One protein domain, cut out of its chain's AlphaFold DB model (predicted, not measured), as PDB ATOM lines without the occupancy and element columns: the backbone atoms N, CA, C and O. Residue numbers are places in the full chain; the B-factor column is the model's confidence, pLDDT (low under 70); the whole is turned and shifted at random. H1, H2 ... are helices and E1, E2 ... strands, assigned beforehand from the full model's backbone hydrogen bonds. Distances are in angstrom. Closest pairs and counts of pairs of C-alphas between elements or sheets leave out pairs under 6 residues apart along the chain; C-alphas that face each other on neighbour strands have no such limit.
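Overview. This is residues 4 to 94 of the 94 residues of an uncharacterized protein of Sphingobacteriales bacterium 48-107 (UniProt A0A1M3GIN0). One curled sheet of five strands, shaped like part of a barrel, wraps round a single helix, H1, which covers one face of it. The edge strands E1 and E5 lie on either side of H1, and the link of residues 43 to 54 makes a long loop between E3 and E4. The printed part has 91 residues, with E1, E2, E3, E4, E5 and H1 in this order along the chain. The sheet's order is E1, E2, E3, E4, E5, antiparallel throughout, and the class is mixed, helices and strands. The whole is compact, with a radius of gyration of the C-alphas of 13.4 A and spans of 42 by 32 by 24 A.

Arrangement. The strands E1, residues 4 to 12, E2, 19 to 28, E3, 35 to 42, E4, 55 to 61, and E5, 69 to 73, form a meander, each strand the antiparallel neighbour of the one before. In the hairpin of E1 and E2, N 7 and O 24 are 2.9 A apart, within hydrogen-bond range. Between E2 and E3, N 23 and O 41 are within range at 2.8 A. E3 bends by 56 degrees at residue 39. Pairing is staggered: E4 pairs with E3 over residues 55 to 57, with N 55 and O 37 at 2.8 A, and with E5 over 57 to 61, with N 60 and O 70 at 2.8 A. H1, residues 81 to 92, is on the strongly twisted sheet, in two layers, a helix on one face of a sheet. It touches E1, closest at the C-alphas of Phe 9 and Ala 89, 6.0 A, and E5, closest at those of Trp 71 and Gly 84, 5.2 A. Every O i to N i+4 pair in H1 is within hydrogen-bond range. E1 and E5 are apart.

Along the chain. E1 runs 25.2 A from C-alpha 4 at (18.393, -32.394, 46.855). E2 is 26.3 A long, E3 20.0 A, E4 19.4 A and E5 13.0 A. H1 is 16.8 A long and ends at C-alpha 92 at (26.915, -27.041, 35.730).

Size, cuts and confidence. The C-alphas of Ala 47 and Ala 64, the two farthest apart, are 44.4 A apart. The printed part has no cut. The link from E3 to E4 is long. The mean pLDDT of the printed part is 87.9; residues 31 to 32, 46 to 48, 65 to 66 and 94 are under 70.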
ATOM      1  N   ILE A   4      17.237 -31.543  46.560       93.38
ATOM      2  CA  ILE A   4      18.393 -32.394  46.855       93.38
ATOM      3  C   ILE A   4      18.914 -32.983  45.545       93.38
ATOM      4  O   ILE A   4      18.139 -33.540  44.768       93.38
ATOM      5  N   PHE A   5      20.209 -32.832  45.287       93.75
ATOM      6  CA  PHE A   5      20.883 -33.369  44.103       93.75
ATOM      7  C   PHE A   5      22.355 -33.666  44.406       93.75
ATOM      8  O   PHE A   5      22.872 -33.266  45.447       93.75
ATOM      9  N   THR A   6      23.026 -34.397  43.520       94.19
ATOM     10  CA  THR A   6      24.441 -34.756  43.673       94.19
ATOM     11  C   THR A   6      25.258 -34.009  42.639       94.19
ATOM     12  O   THR A   6      24.920 -34.038  41.464       94.19
ATOM     13  N   ILE A   7      26.348 -33.383  43.070       94.81
ATOM     14  CA  ILE A   7      27.318 -32.748  42.177       94.81
ATOM     15  C   ILE A   7      28.592 -33.580  42.123       94.81
ATOM     16  O   ILE A   7      29.017 -34.136  43.137       94.81
ATOM     17  N   ALA A   8      29.224 -33.616  40.953       94.44
ATOM     18  CA  ALA A   8      30.568 -34.146  40.771       94.44
ATOM     19  C   ALA A   8      31.528 -32.998  40.442       94.44
ATOM     20  O   ALA A   8      31.203 -32.110  39.653       94.44
ATOM     21  N   PHE A   9      32.710 -32.994  41.052       93.62
ATOM     22  CA  PHE A   9      33.699 -31.946  40.838       93.62
ATOM     23  C   PHE A   9      35.123 -32.438  41.064       93.62
ATOM     24  O   PHE A   9      35.381 -33.386  41.798       93.62
ATOM     25  N   ASN A  10      36.064 -31.746  40.433       92.75
ATOM     26  CA  ASN A  10      37.487 -31.999  40.576       92.75
ATOM     27  C   ASN A  10      38.086 -30.978  41.541       92.75
ATOM     28  O   ASN A  10      38.000 -29.774  41.297       92.75
ATOM     29  N   PHE A  11      38.707 -31.454  42.618       89.56
ATOM     30  CA  PHE A  11      39.397 -30.615  43.590       89.56
ATOM     31  C   PHE A  11      40.915 -30.831  43.486       89.56
ATOM     32  O   PHE A  11      41.395 -31.918  43.826       89.56
ATOM     33  N   PRO A  12      41.680 -29.848  42.976       87.50
ATOM     34  CA  PRO A  12      43.134 -29.943  42.945       87.50
ATOM     35  C   PRO A  12      43.689 -29.868  44.369       87.50
ATOM     36  O   PRO A  12      43.249 -29.042  45.169       87.50
ATOM     37  N   LEU A  13      44.653 -30.729  44.683       84.62
ATOM     38  CA  LEU A  13      45.391 -30.635  45.937       84.62
ATOM     39  C   LEU A  13      46.465 -29.554  45.810       84.62
ATOM     40  O   LEU A  13      47.192 -29.510  44.818       84.62
ATOM     41  N   GLU A  14      46.546 -28.683  46.812       83.81
ATOM     42  CA  GLU A  14      47.557 -27.628  46.859       83.81
ATOM     43  C   GLU A  14      48.965 -28.242  46.811       83.81
ATOM     44  O   GLU A  14      49.204 -29.320  47.362       83.81
ATOM     45  N   ASP A  15      49.865 -27.590  46.074       83.56
ATOM     46  CA  ASP A  15      51.247 -28.035  45.846       83.56
ATOM     47  C   ASP A  15      51.395 -29.441  45.235       83.56
ATOM     48  O   ASP A  15      52.427 -30.105  45.372       83.56
ATOM     49  N   SER A  16      50.374 -29.906  44.511       84.69
ATOM     50  CA  SER A  16      50.370 -31.215  43.867       84.69
ATOM     51  C   SER A  16      49.788 -31.186  42.454       84.69
ATOM     52  O   SER A  16      48.922 -30.382  42.127       84.69
ATOM     53  N   SER A  17      50.225 -32.120  41.604       86.62
ATOM     54  CA  SER A  17      49.553 -32.422  40.332       86.62
ATOM     55  C   SER A  17      48.337 -33.340  40.506       86.62
ATOM     56  O   SER A  17      47.623 -33.602  39.535       86.62
ATOM     57  N   TYR A  18      48.092 -33.850  41.719       86.81
ATOM     58  CA  TYR A  18      46.957 -34.719  41.999       86.81
ATOM     59  C   TYR A  18      45.649 -33.928  42.078       86.81
ATOM     60  O   TYR A  18      45.526 -32.926  42.783       86.81
ATOM     61  N   VAL A  19      44.641 -34.448  41.381       89.00
ATOM     62  CA  VAL A  19      43.270 -33.939  41.384       89.00
ATOM     63  C   VAL A  19      42.362 -35.014  41.957       89.00
ATOM     64  O   VAL A  19      42.340 -36.146  41.471       89.00
ATOM     65  N   LEU A  20      41.608 -34.663  42.994       89.19
ATOM     66  CA  LEU A  20      40.597 -35.539  43.566       89.19
ATOM     67  C   LEU A  20      39.281 -35.347  42.817       89.19
ATOM     68  O   LEU A  20      38.684 -34.275  42.872       89.19
ATOM     69  N   ALA A  21      38.817 -36.401  42.151       93.00
ATOM     70  CA  ALA A  21      37.447 -36.467  41.663       93.00
ATOM     71  C   ALA A  21      36.522 -36.765  42.848       93.00
ATOM     72  O   ALA A  21      36.623 -37.829  43.470       93.00
ATOM     73  N   LEU A  22      35.654 -35.815  43.178       93.25
ATOM     74  CA  LEU A  22      34.751 -35.866  44.317       93.25
ATOM     75  C   LEU A  22      33.292 -35.806  43.871       93.25
ATOM     76  O   LEU A  22      32.950 -35.179  42.872       93.25
ATOM     77  N   GLU A  23      32.436 -36.428  44.667       94.56
ATOM     78  CA  GLU A  23      30.985 -36.295  44.616       94.56
ATOM     79  C   GLU A  23      30.495 -35.775  45.968       94.56
ATOM     80  O   GLU A  23      31.054 -36.114  47.015       94.56
ATOM     81  N   ALA A  24      29.459 -34.941  45.954       94.81
ATOM     82  CA  ALA A  24      28.827 -34.446  47.169       94.81
ATOM     83  C   ALA A  24      27.326 -34.254  46.974       94.81
ATOM     84  O   ALA A  24      26.850 -34.008  45.864       94.81
ATOM     85  N   THR A  25      26.580 -34.340  48.068       95.19
ATOM     86  CA  THR A  25      25.145 -34.060  48.079       95.19
ATOM     87  C   THR A  25      24.920 -32.587  48.372       95.19
ATOM     88  O   THR A  25      25.506 -32.036  49.302       95.19
ATOM     89  N   VAL A  26      24.064 -31.954  47.582       95.50
ATOM     90  CA  VAL A  26      23.661 -30.562  47.728       95.50
ATOM     91  C   VAL A  26      22.208 -30.521  48.155       95.50
ATOM     92  O   VAL A  26      21.337 -31.059  47.477       95.50
ATOM     93  N   GLU A  27      21.958 -29.843  49.263       94.81
ATOM     94  CA  GLU A  27      20.636 -29.460  49.731       94.81
ATOM     95  C   GLU A  27      20.478 -27.951  49.525       94.81
ATOM     96  O   GLU A  27      21.207 -27.144  50.105       94.81
ATOM     97  N   GLN A  28      19.545 -27.570  48.656       91.25
ATOM     98  CA  GLN A  28      19.185 -26.178  48.424       91.25
ATOM     99  C   GLN A  28      17.924 -25.842  49.216       91.25
ATOM    100  O   GLN A  28      16.849 -26.376  48.924       91.25
ATOM    101  N   THR A  29      18.049 -24.912  50.160       83.31
ATOM    102  CA  THR A  29      16.924 -24.454  50.978       83.31
ATOM    103  C   THR A  29      16.019 -23.511  50.180       83.31
ATOM    104  O   THR A  29      16.486 -22.663  49.422       83.31
ATOM    105  N   ALA A  30      14.699 -23.649  50.319       72.69
ATOM    106  CA  ALA A  30      13.742 -22.848  49.544       72.69
ATOM    107  C   ALA A  30      13.673 -21.357  49.946       72.69
ATOM    108  O   ALA A  30      13.227 -20.528  49.155       72.69
ATOM    109  N   SER A  31      14.075 -21.027  51.173       67.25
ATOM    110  CA  SER A  31      13.851 -19.713  51.796       67.25
ATOM    111  C   SER A  31      15.001 -18.719  51.599       67.25
ATOM    112  O   SER A  31      14.812 -17.521  51.778       67.25
ATOM    113  N   ASP A  32      16.188 -19.216  51.256       68.50
ATOM    114  CA  ASP A  32      17.434 -18.458  51.118       68.50
ATOM    115  C   ASP A  32      18.302 -19.226  50.106       68.50
ATOM    116  O   ASP A  32      18.354 -20.455  50.219       68.50
ATOM    117  N   PRO A  33      18.954 -18.601  49.101       78.38
ATOM    118  CA  PRO A  33      19.851 -19.281  48.154       78.38
ATOM    119  C   PRO A  33      21.151 -19.805  48.801       78.38
ATOM    120  O   PRO A  33      22.236 -19.702  48.229       78.38
ATOM    121  N   VAL A  34      21.048 -20.382  49.992       90.12
ATOM    122  CA  VAL A  34      22.086 -21.152  50.654       90.12
ATOM    123  C   VAL A  34      22.025 -22.586  50.143       90.12
ATOM    124  O   VAL A  34      20.967 -23.215  50.069       90.12
ATOM    125  N   TYR A  35      23.201 -23.101  49.818       93.81
ATOM    126  CA  TYR A  35      23.423 -24.479  49.430       93.81
ATOM    127  C   TYR A  35      24.261 -25.132  50.513       93.81
ATOM    128  O   TYR A  35      25.404 -24.737  50.761       93.81
ATOM    129  N   ARG A  36      23.687 -26.140  51.158       95.19
ATOM    130  CA  ARG A  36      24.415 -26.999  52.076       95.19
ATOM    131  C   ARG A  36      24.968 -28.171  51.283       95.19
ATOM    132  O   ARG A  36      24.215 -28.995  50.775       95.19
ATOM    133  N   VAL A  37      26.284 -28.242  51.182       95.19
ATOM    134  CA  VAL A  37      26.999 -29.315  50.495       95.19
ATOM    135  C   VAL A  37      27.605 -30.239  51.539       95.19
ATOM    136  O   VAL A  37      28.335 -29.793  52.421       95.19
ATOM    137  N   TYR A  38      27.287 -31.523  51.485       95.12
ATOM    138  CA  TYR A  38      27.711 -32.496  52.487       95.12
ATOM    139  C   TYR A  38      27.948 -33.875  51.874       95.12
ATOM    140  O   TYR A  38      27.698 -34.103  50.691       95.12
ATOM    141  N   ASP A  39      28.446 -34.797  52.701       93.81
ATOM    142  CA  ASP A  39      28.742 -36.177  52.302       93.81
ATOM    143  C   ASP A  39      29.758 -36.264  51.149       93.81
ATOM    144  O   ASP A  39      29.573 -36.983  50.171       93.81
ATOM    145  N   PHE A  40      30.843 -35.495  51.269       93.44
ATOM    146  CA  PHE A  40      31.933 -35.458  50.298       93.44
ATOM    147  C   PHE A  40      32.642 -36.807  50.206       93.44
ATOM    148  O   PHE A  40      33.197 -37.295  51.194       93.44
ATOM    149  N   ARG A  41      32.671 -37.393  49.011       92.69
ATOM    150  CA  ARG A  41      33.250 -38.717  48.752       92.69
ATOM    151  C   ARG A  41      34.095 -38.698  47.495       92.69
ATOM    152  O   ARG A  41      33.883 -37.880  46.612       92.69
ATOM    153  N   ILE A  42      35.031 -39.636  47.398       91.38
ATOM    154  CA  ILE A  42      35.731 -39.895  46.136       91.38
ATOM    155  C   ILE A  42      34.721 -40.468  45.143       91.38
ATOM    156  O   ILE A  42      34.031 -41.436  45.474       91.38
ATOM    157  N   ALA A  43      34.667 -39.902  43.939       88.44
ATOM    158  CA  ALA A  43      33.773 -40.350  42.880       88.44
ATOM    159  C   ALA A  43      33.913 -41.864  42.643       88.44
ATOM    160  O   ALA A  43      35.018 -42.416  42.601       88.44
ATOM    161  N   GLY A  44      32.779 -42.560  42.551       83.69
ATOM    162  CA  GLY A  44      32.740 -44.017  42.397       83.69
ATOM    163  C   GLY A  44      33.053 -44.840  43.658       83.69
ATOM    164  O   GLY A  44      32.912 -46.065  43.621       83.69
ATOM    165  N   LYS A  45      33.416 -44.229  44.798       81.50
ATOM    166  CA  LYS A  45      33.549 -44.936  46.085       81.50
ATOM    167  C   LYS A  45      32.299 -44.754  46.946       81.50
ATOM    168  O   LYS A  45      31.983 -43.663  47.403       81.50
ATOM    169  N   LYS A  46      31.604 -45.865  47.222       67.00
ATOM    170  CA  LYS A  46      30.335 -45.876  47.977       67.00
ATOM    171  C   LYS A  46      30.475 -46.041  49.496       67.00
ATOM    172  O   LYS A  46      29.483 -45.879  50.197       67.00
ATOM    173  N   ALA A  47      31.659 -46.380  50.004       63.16
ATOM    174  CA  ALA A  47      31.883 -46.689  51.417       63.16
ATOM    175  C   ALA A  47      33.025 -45.849  52.003       63.16
ATOM    176  O   ALA A  47      34.071 -45.701  51.370       63.16
ATOM    177  N   GLY A  48      32.823 -45.332  53.218       69.94
ATOM    178  CA  GLY A  48      33.797 -44.526  53.957       69.94
ATOM    179  C   GLY A  48      33.141 -43.400  54.755       69.94
ATOM    180  O   GLY A  48      31.954 -43.124  54.589       69.94
ATOM    181  N   MET A  49      33.919 -42.759  55.629       79.00
ATOM    182  CA  MET A  49      33.514 -41.490  56.238       79.00
ATOM    183  C   MET A  49      33.618 -40.358  55.205       79.00
ATOM    184  O   MET A  49      34.502 -40.420  54.344       79.00
ATOM    185  N   PRO A  50      32.754 -39.328  55.285       86.62
ATOM    186  CA  PRO A  50      32.895 -38.129  54.471       86.62
ATOM    187  C   PRO A  50      34.298 -37.533  54.608       86.62
ATOM    188  O   PRO A  50      34.832 -37.436  55.713       86.62
ATOM    189  N   LEU A  51      34.886 -37.131  53.484       88.50
ATOM    190  CA  LEU A  51      36.244 -36.583  53.442       88.50
ATOM    191  C   LEU A  51      36.340 -35.181  54.036       88.50
ATOM    192  O   LEU A  51      37.401 -34.784  54.509       88.50
ATOM    193  N   LEU A  52      35.245 -34.428  53.976       89.56
ATOM    194  CA  LEU A  52      35.181 -33.042  54.408       89.56
ATOM    195  C   LEU A  52      33.933 -32.822  55.266       89.56
ATOM    196  O   LEU A  52      32.906 -33.479  55.045       89.56
ATOM    197  N   PRO A  53      33.994 -31.882  56.223       91.50
ATOM    198  CA  PRO A  53      32.804 -31.445  56.930       91.50
ATOM    199  C   PRO A  53      31.823 -30.773  55.955       91.50
ATOM    200  O   PRO A  53      32.249 -30.251  54.918       91.50
ATOM    201  N   PRO A  54      30.520 -30.739  56.282       94.38
ATOM    202  CA  PRO A  54      29.536 -29.990  55.510       94.38
ATOM    203  C   PRO A  54      29.980 -28.543  55.276       94.38
ATOM    204  O   PRO A  54      30.481 -27.895  56.192       94.38
ATOM    205  N   GLN A  55      29.786 -28.051  54.059       94.75
ATOM    206  CA  GLN A  55      30.069 -26.679  53.652       94.75
ATOM    207  C   GLN A  55      28.741 -25.983  53.358       94.75
ATOM    208  O   GLN A  55      27.913 -26.518  52.625       94.75
ATOM    209  N   GLU A  56      28.524 -24.792  53.907       95.00
ATOM    210  CA  GLU A  56      27.381 -23.955  53.540       95.00
ATOM    211  C   GLU A  56      27.881 -22.804  52.675       95.00
ATOM    212  O   GLU A  56      28.665 -21.977  53.139       95.00
ATOM    213  N   ILE A  57      27.427 -22.736  51.426       95.44
ATOM    214  CA  ILE A  57      27.843 -21.696  50.482       95.44
ATOM    215  C   ILE A  57      26.643 -20.952  49.912       95.44
ATOM    216  O   ILE A  57      25.539 -21.491  49.823       95.44
ATOM    217  N   LYS A  58      26.865 -19.708  49.495       94.00
ATOM    218  CA  LYS A  58      25.860 -18.883  48.822       94.00
ATOM    219  C   LYS A  58      26.486 -18.104  47.659       94.00
ATOM    220  O   LYS A  58      27.655 -17.715  47.751       94.00
ATOM    221  N   PRO A  59      25.741 -17.862  46.569       92.62
ATOM    222  CA  PRO A  59      26.181 -16.962  45.519       92.62
ATOM    223  C   PRO A  59      26.000 -15.504  45.972       92.62
ATOM    224  O   PRO A  59      24.942 -15.131  46.472       92.62
ATOM    225  N   VAL A  60      27.014 -14.669  45.758       90.69
ATOM    226  CA  VAL A  60      26.986 -13.223  46.016       90.69
ATOM    227  C   VAL A  60      27.297 -12.485  44.711       90.69
ATOM    228  O   VAL A  60      28.292 -12.810  44.060       90.69
ATOM    229  N   PRO A  61      26.470 -11.516  44.285       88.38
ATOM    230  CA  PRO A  61      26.727 -10.744  43.073       88.38
ATOM    231  C   PRO A  61      28.009  -9.905  43.210       88.38
ATOM    232  O   PRO A  61      28.214  -9.222  44.209       88.38
ATOM    233  N   LEU A  62      28.869  -9.956  42.190       80.31
ATOM    234  CA  LEU A  62      30.162  -9.252  42.136       80.31
ATOM    235  C   LEU A  62      30.037  -7.782  41.706       80.31
ATOM    236  O   LEU A  62      30.970  -7.001  41.865       80.31
ATOM    237  N   SER A  63      28.918  -7.415  41.084       75.00
ATOM    238  CA  SER A  63      28.663  -6.092  40.516       75.00
ATOM    239  C   SER A  63      27.154  -5.890  40.345       75.00
ATOM    240  O   SER A  63      26.373  -6.823  40.526       75.00
ATOM    241  N   ALA A  64      26.740  -4.688  39.934       71.50
ATOM    242  CA  ALA A  64      25.375  -4.411  39.476       71.50
ATOM    243  C   ALA A  64      24.950  -5.299  38.284       71.50
ATOM    244  O   ALA A  64      23.763  -5.413  37.982       71.50
ATOM    245  N   ASP A  65      25.913  -5.938  37.615       69.62
ATOM    246  CA  ASP A  65      25.672  -6.994  36.640       69.62
ATOM    247  C   ASP A  65      25.323  -8.314  37.348       69.62
ATOM    248  O   ASP A  65      26.197  -9.068  37.786       69.62
ATOM    249  N   ALA A  66      24.020  -8.595  37.432       64.75
ATOM    250  CA  ALA A  66      23.452  -9.786  38.066       64.75
ATOM    251  C   ALA A  66      23.908 -11.120  37.440       64.75
ATOM    252  O   ALA A  66      23.618 -12.184  37.990       64.75
ATOM    253  N   THR A  67      24.615 -11.091  36.304       72.94
ATOM    254  CA  THR A  67      25.154 -12.298  35.663       72.94
ATOM    255  C   THR A  67      26.459 -12.782  36.295       72.94
ATOM    256  O   THR A  67      26.799 -13.958  36.167       72.94
ATOM    257  N   LYS A  68      27.188 -11.912  37.011       79.00
ATOM    258  CA  LYS A  68      28.468 -12.252  37.641       79.00
ATOM    259  C   LYS A  68      28.296 -12.413  39.145       79.00
ATOM    260  O   LYS A  68      27.989 -11.460  39.857       79.00
ATOM    261  N   LYS A  69      28.561 -13.622  39.634       89.06
ATOM    262  CA  LYS A  69      28.516 -13.980  41.054       89.06
ATOM    263  C   LYS A  69      29.802 -14.678  41.477       89.06
ATOM    264  O   LYS A  69      30.392 -15.416  40.692       89.06
ATOM    265  N   ILE A  70      30.204 -14.443  42.719       92.25
ATOM    266  CA  ILE A  70      31.165 -15.276  43.443       92.25
ATOM    267  C   ILE A  70      30.426 -16.215  44.379       92.25
ATOM    268  O   ILE A  70      29.317 -15.927  44.825       92.25
ATOM    269  N   TRP A  71      31.066 -17.329  44.703       94.00
ATOM    270  CA  TRP A  71      30.552 -18.281  45.673       94.00
ATOM    271  C   TRP A  71      31.365 -18.194  46.951       94.00
ATOM    272  O   TRP A  71      32.572 -18.447  46.964       94.00
ATOM    273  N   VAL A  72      30.687 -17.839  48.033       94.69
ATOM    274  CA  VAL A  72      31.306 -17.617  49.339       94.69
ATOM    275  C   VAL A  72      30.760 -18.598  50.356       94.69
ATOM    276  O   VAL A  72      29.635 -19.085  50.213       94.69
ATOM    277  N   HIS A  73      31.535 -18.856  51.404       94.56
ATOM    278  CA  HIS A  73      31.010 -19.532  52.585       94.56
ATOM    279  C   HIS A  73      30.004 -18.637  53.301       94.56
ATOM    280  O   HIS A  73      30.201 -17.428  53.426       94.56
ATOM    281  N   LYS A  74      28.904 -19.226  53.765       91.88
ATOM    282  CA  LYS A  74      27.800 -18.499  54.400       91.88
ATOM    283  C   LYS A  74      28.209 -17.830  55.714       91.88
ATOM    284  O   LYS A  74      27.686 -16.764  56.019       91.88
ATOM    285  N   ASP A  75      29.098 -18.458  56.474       90.06
ATOM    286  CA  ASP A  75      29.519 -18.030  57.812       90.06
ATOM    287  C   ASP A  75      30.513 -16.858  57.792       90.06
ATOM    288  O   ASP A  75      30.426 -15.949  58.612       90.06
ATOM    289  N   SER A  76      31.450 -16.876  56.847       90.81
ATOM    290  CA  SER A  76      32.552 -15.917  56.745       90.81
ATOM    291  C   SER A  76      32.364 -14.890  55.636       90.81
ATOM    292  O   SER A  76      33.100 -13.905  55.601       90.81
ATOM    293  N   GLU A  77      31.428 -15.133  54.715       90.44
ATOM    294  CA  GLU A  77      31.202 -14.349  53.494       90.44
ATOM    295  C   GLU A  77      32.449 -14.210  52.611       90.44
ATOM    296  O   GLU A  77      32.542 -13.325  51.760       90.44
ATOM    297  N   LYS A  78      33.415 -15.116  52.791       91.44
ATOM    298  CA  LYS A  78      34.663 -15.144  52.037       91.44
ATOM    299  C   LYS A  78      34.644 -16.237  50.986       91.44
ATOM    300  O   LYS A  78      34.159 -17.349  51.209       91.44
ATOM    301  N   GLU A  79      35.213 -15.905  49.836       92.56
ATOM    302  CA  GLU A  79      35.540 -16.880  48.808       92.56
ATOM    303  C   GLU A  79      36.742 -17.724  49.248       92.56
ATOM    304  O   GLU A  79      37.665 -17.259  49.918       92.56
ATOM    305  N   SER A  80      36.721 -18.987  48.848       91.81
ATOM    306  CA  SER A  80      37.819 -19.931  48.982       91.81
ATOM    307  C   SER A  80      37.863 -20.823  47.742       91.81
ATOM    308  O   SER A  80      36.887 -20.903  46.990       91.81
ATOM    309  N   ALA A  81      38.958 -21.564  47.565       90.00
ATOM    310  CA  ALA A  81      39.064 -22.541  46.484       90.00
ATOM    311  C   ALA A  81      37.893 -23.543  46.497       90.00
ATOM    312  O   ALA A  81      37.314 -23.828  45.451       90.00
ATOM    313  N   ILE A  82      37.495 -24.029  47.681       91.44
ATOM    314  CA  ILE A  82      36.390 -24.984  47.797       91.44
ATOM    315  C   ILE A  82      35.043 -24.334  47.458       91.44
ATOM    316  O   ILE A  82      34.317 -24.874  46.630       91.44
ATOM    317  N   SER A  83      34.720 -23.154  48.000       93.88
ATOM    318  CA  SER A  83      33.426 -22.506  47.733       93.88
ATOM    319  C   SER A  83      33.253 -22.171  46.248       93.88
ATOM    320  O   SER A  83      32.180 -22.400  45.691       93.88
ATOM    321  N   GLY A  84      34.325 -21.729  45.583       92.69
ATOM    322  CA  GLY A  84      34.335 -21.472  44.145       92.69
ATOM    323  C   GLY A  84      34.127 -22.732  43.298       92.69
ATOM    324  O   GLY A  84      33.341 -22.714  42.350       92.69
ATOM    325  N   VAL A  85      34.798 -23.840  43.632       94.00
ATOM    326  CA  VAL A  85      34.650 -25.113  42.900       94.00
ATOM    327  C   VAL A  85      33.250 -25.701  43.078       94.00
ATOM    328  O   VAL A  85      32.631 -26.106  42.094       94.00
ATOM    329  N   LEU A  86      32.720 -25.695  44.304       94.62
ATOM    330  CA  LEU A  86      31.366 -26.175  44.589       94.62
ATOM    331  C   LEU A  86      30.306 -25.351  43.859       94.62
ATOM    332  O   LEU A  86      29.399 -25.913  43.253       94.62
ATOM    333  N   GLY A  87      30.455 -24.027  43.861       93.12
ATOM    334  CA  GLY A  87      29.567 -23.130  43.138       93.12
ATOM    335  C   GLY A  87      29.490 -23.422  41.642       93.12
ATOM    336  O   GLY A  87      28.400 -23.555  41.089       93.12
ATOM    337  N   LYS A  88      30.649 -23.610  40.999       92.88
ATOM    338  CA  LYS A  88      30.729 -23.993  39.580       92.88
ATOM    339  C   LYS A  88      30.071 -25.344  39.306       92.88
ATOM    340  O   LYS A  88      29.394 -25.499  38.296       92.88
ATOM    341  N   ALA A  89      30.256 -26.315  40.196       93.56
ATOM    342  CA  ALA A  89      29.650 -27.634  40.051       93.56
ATOM    343  C   ALA A  89      28.117 -27.586  40.192       93.56
ATOM    344  O   ALA A  89      27.411 -28.227  39.421       93.56
ATOM    345  N   ILE A  90      27.595 -26.765  41.111       92.94
ATOM    346  CA  ILE A  90      26.151 -26.510  41.257       92.94
ATOM    347  C   ILE A  90      25.566 -25.829  40.015       92.94
ATOM    348  O   ILE A  90      24.427 -26.102  39.644       92.94
ATOM    349  N   GLU A  91      26.314 -24.924  39.384       91.50
ATOM    350  CA  GLU A  91      25.887 -24.248  38.155       91.50
ATOM    351  C   GLU A  91      25.879 -25.169  36.939       91.50
ATOM    352  O   GLU A  91      25.003 -25.025  36.098       91.50
ATOM    353  N   ALA A  92      26.829 -26.100  36.845       88.56
ATOM    354  CA  ALA A  92      26.915 -27.041  35.730       88.56
ATOM    355  C   ALA A  92      25.824 -28.127  35.761       88.56
ATOM    356  O   ALA A  92      25.471 -28.658  34.711       88.56
ATOM    357  N   ASP A  93      25.304 -28.459  36.947       81.69
ATOM    358  CA  ASP A  93      24.264 -29.482  37.154       81.69
ATOM    359  C   ASP A  93      22.824 -28.912  37.105       81.69
ATOM    360  O   ASP A  93      21.841 -29.622  37.329       81.69
ATOM    361  N   ARG A  94      22.677 -27.607  36.839       68.69
ATOM    362  CA  ARG A  94      21.390 -26.898  36.744       68.69
ATOM    363  C   ARG A  94      21.040 -26.516  35.315       68.69
ATOM    364  O   ARG A  94      19.832 -26.627  35.007       68.69
TER     365      ARG A  94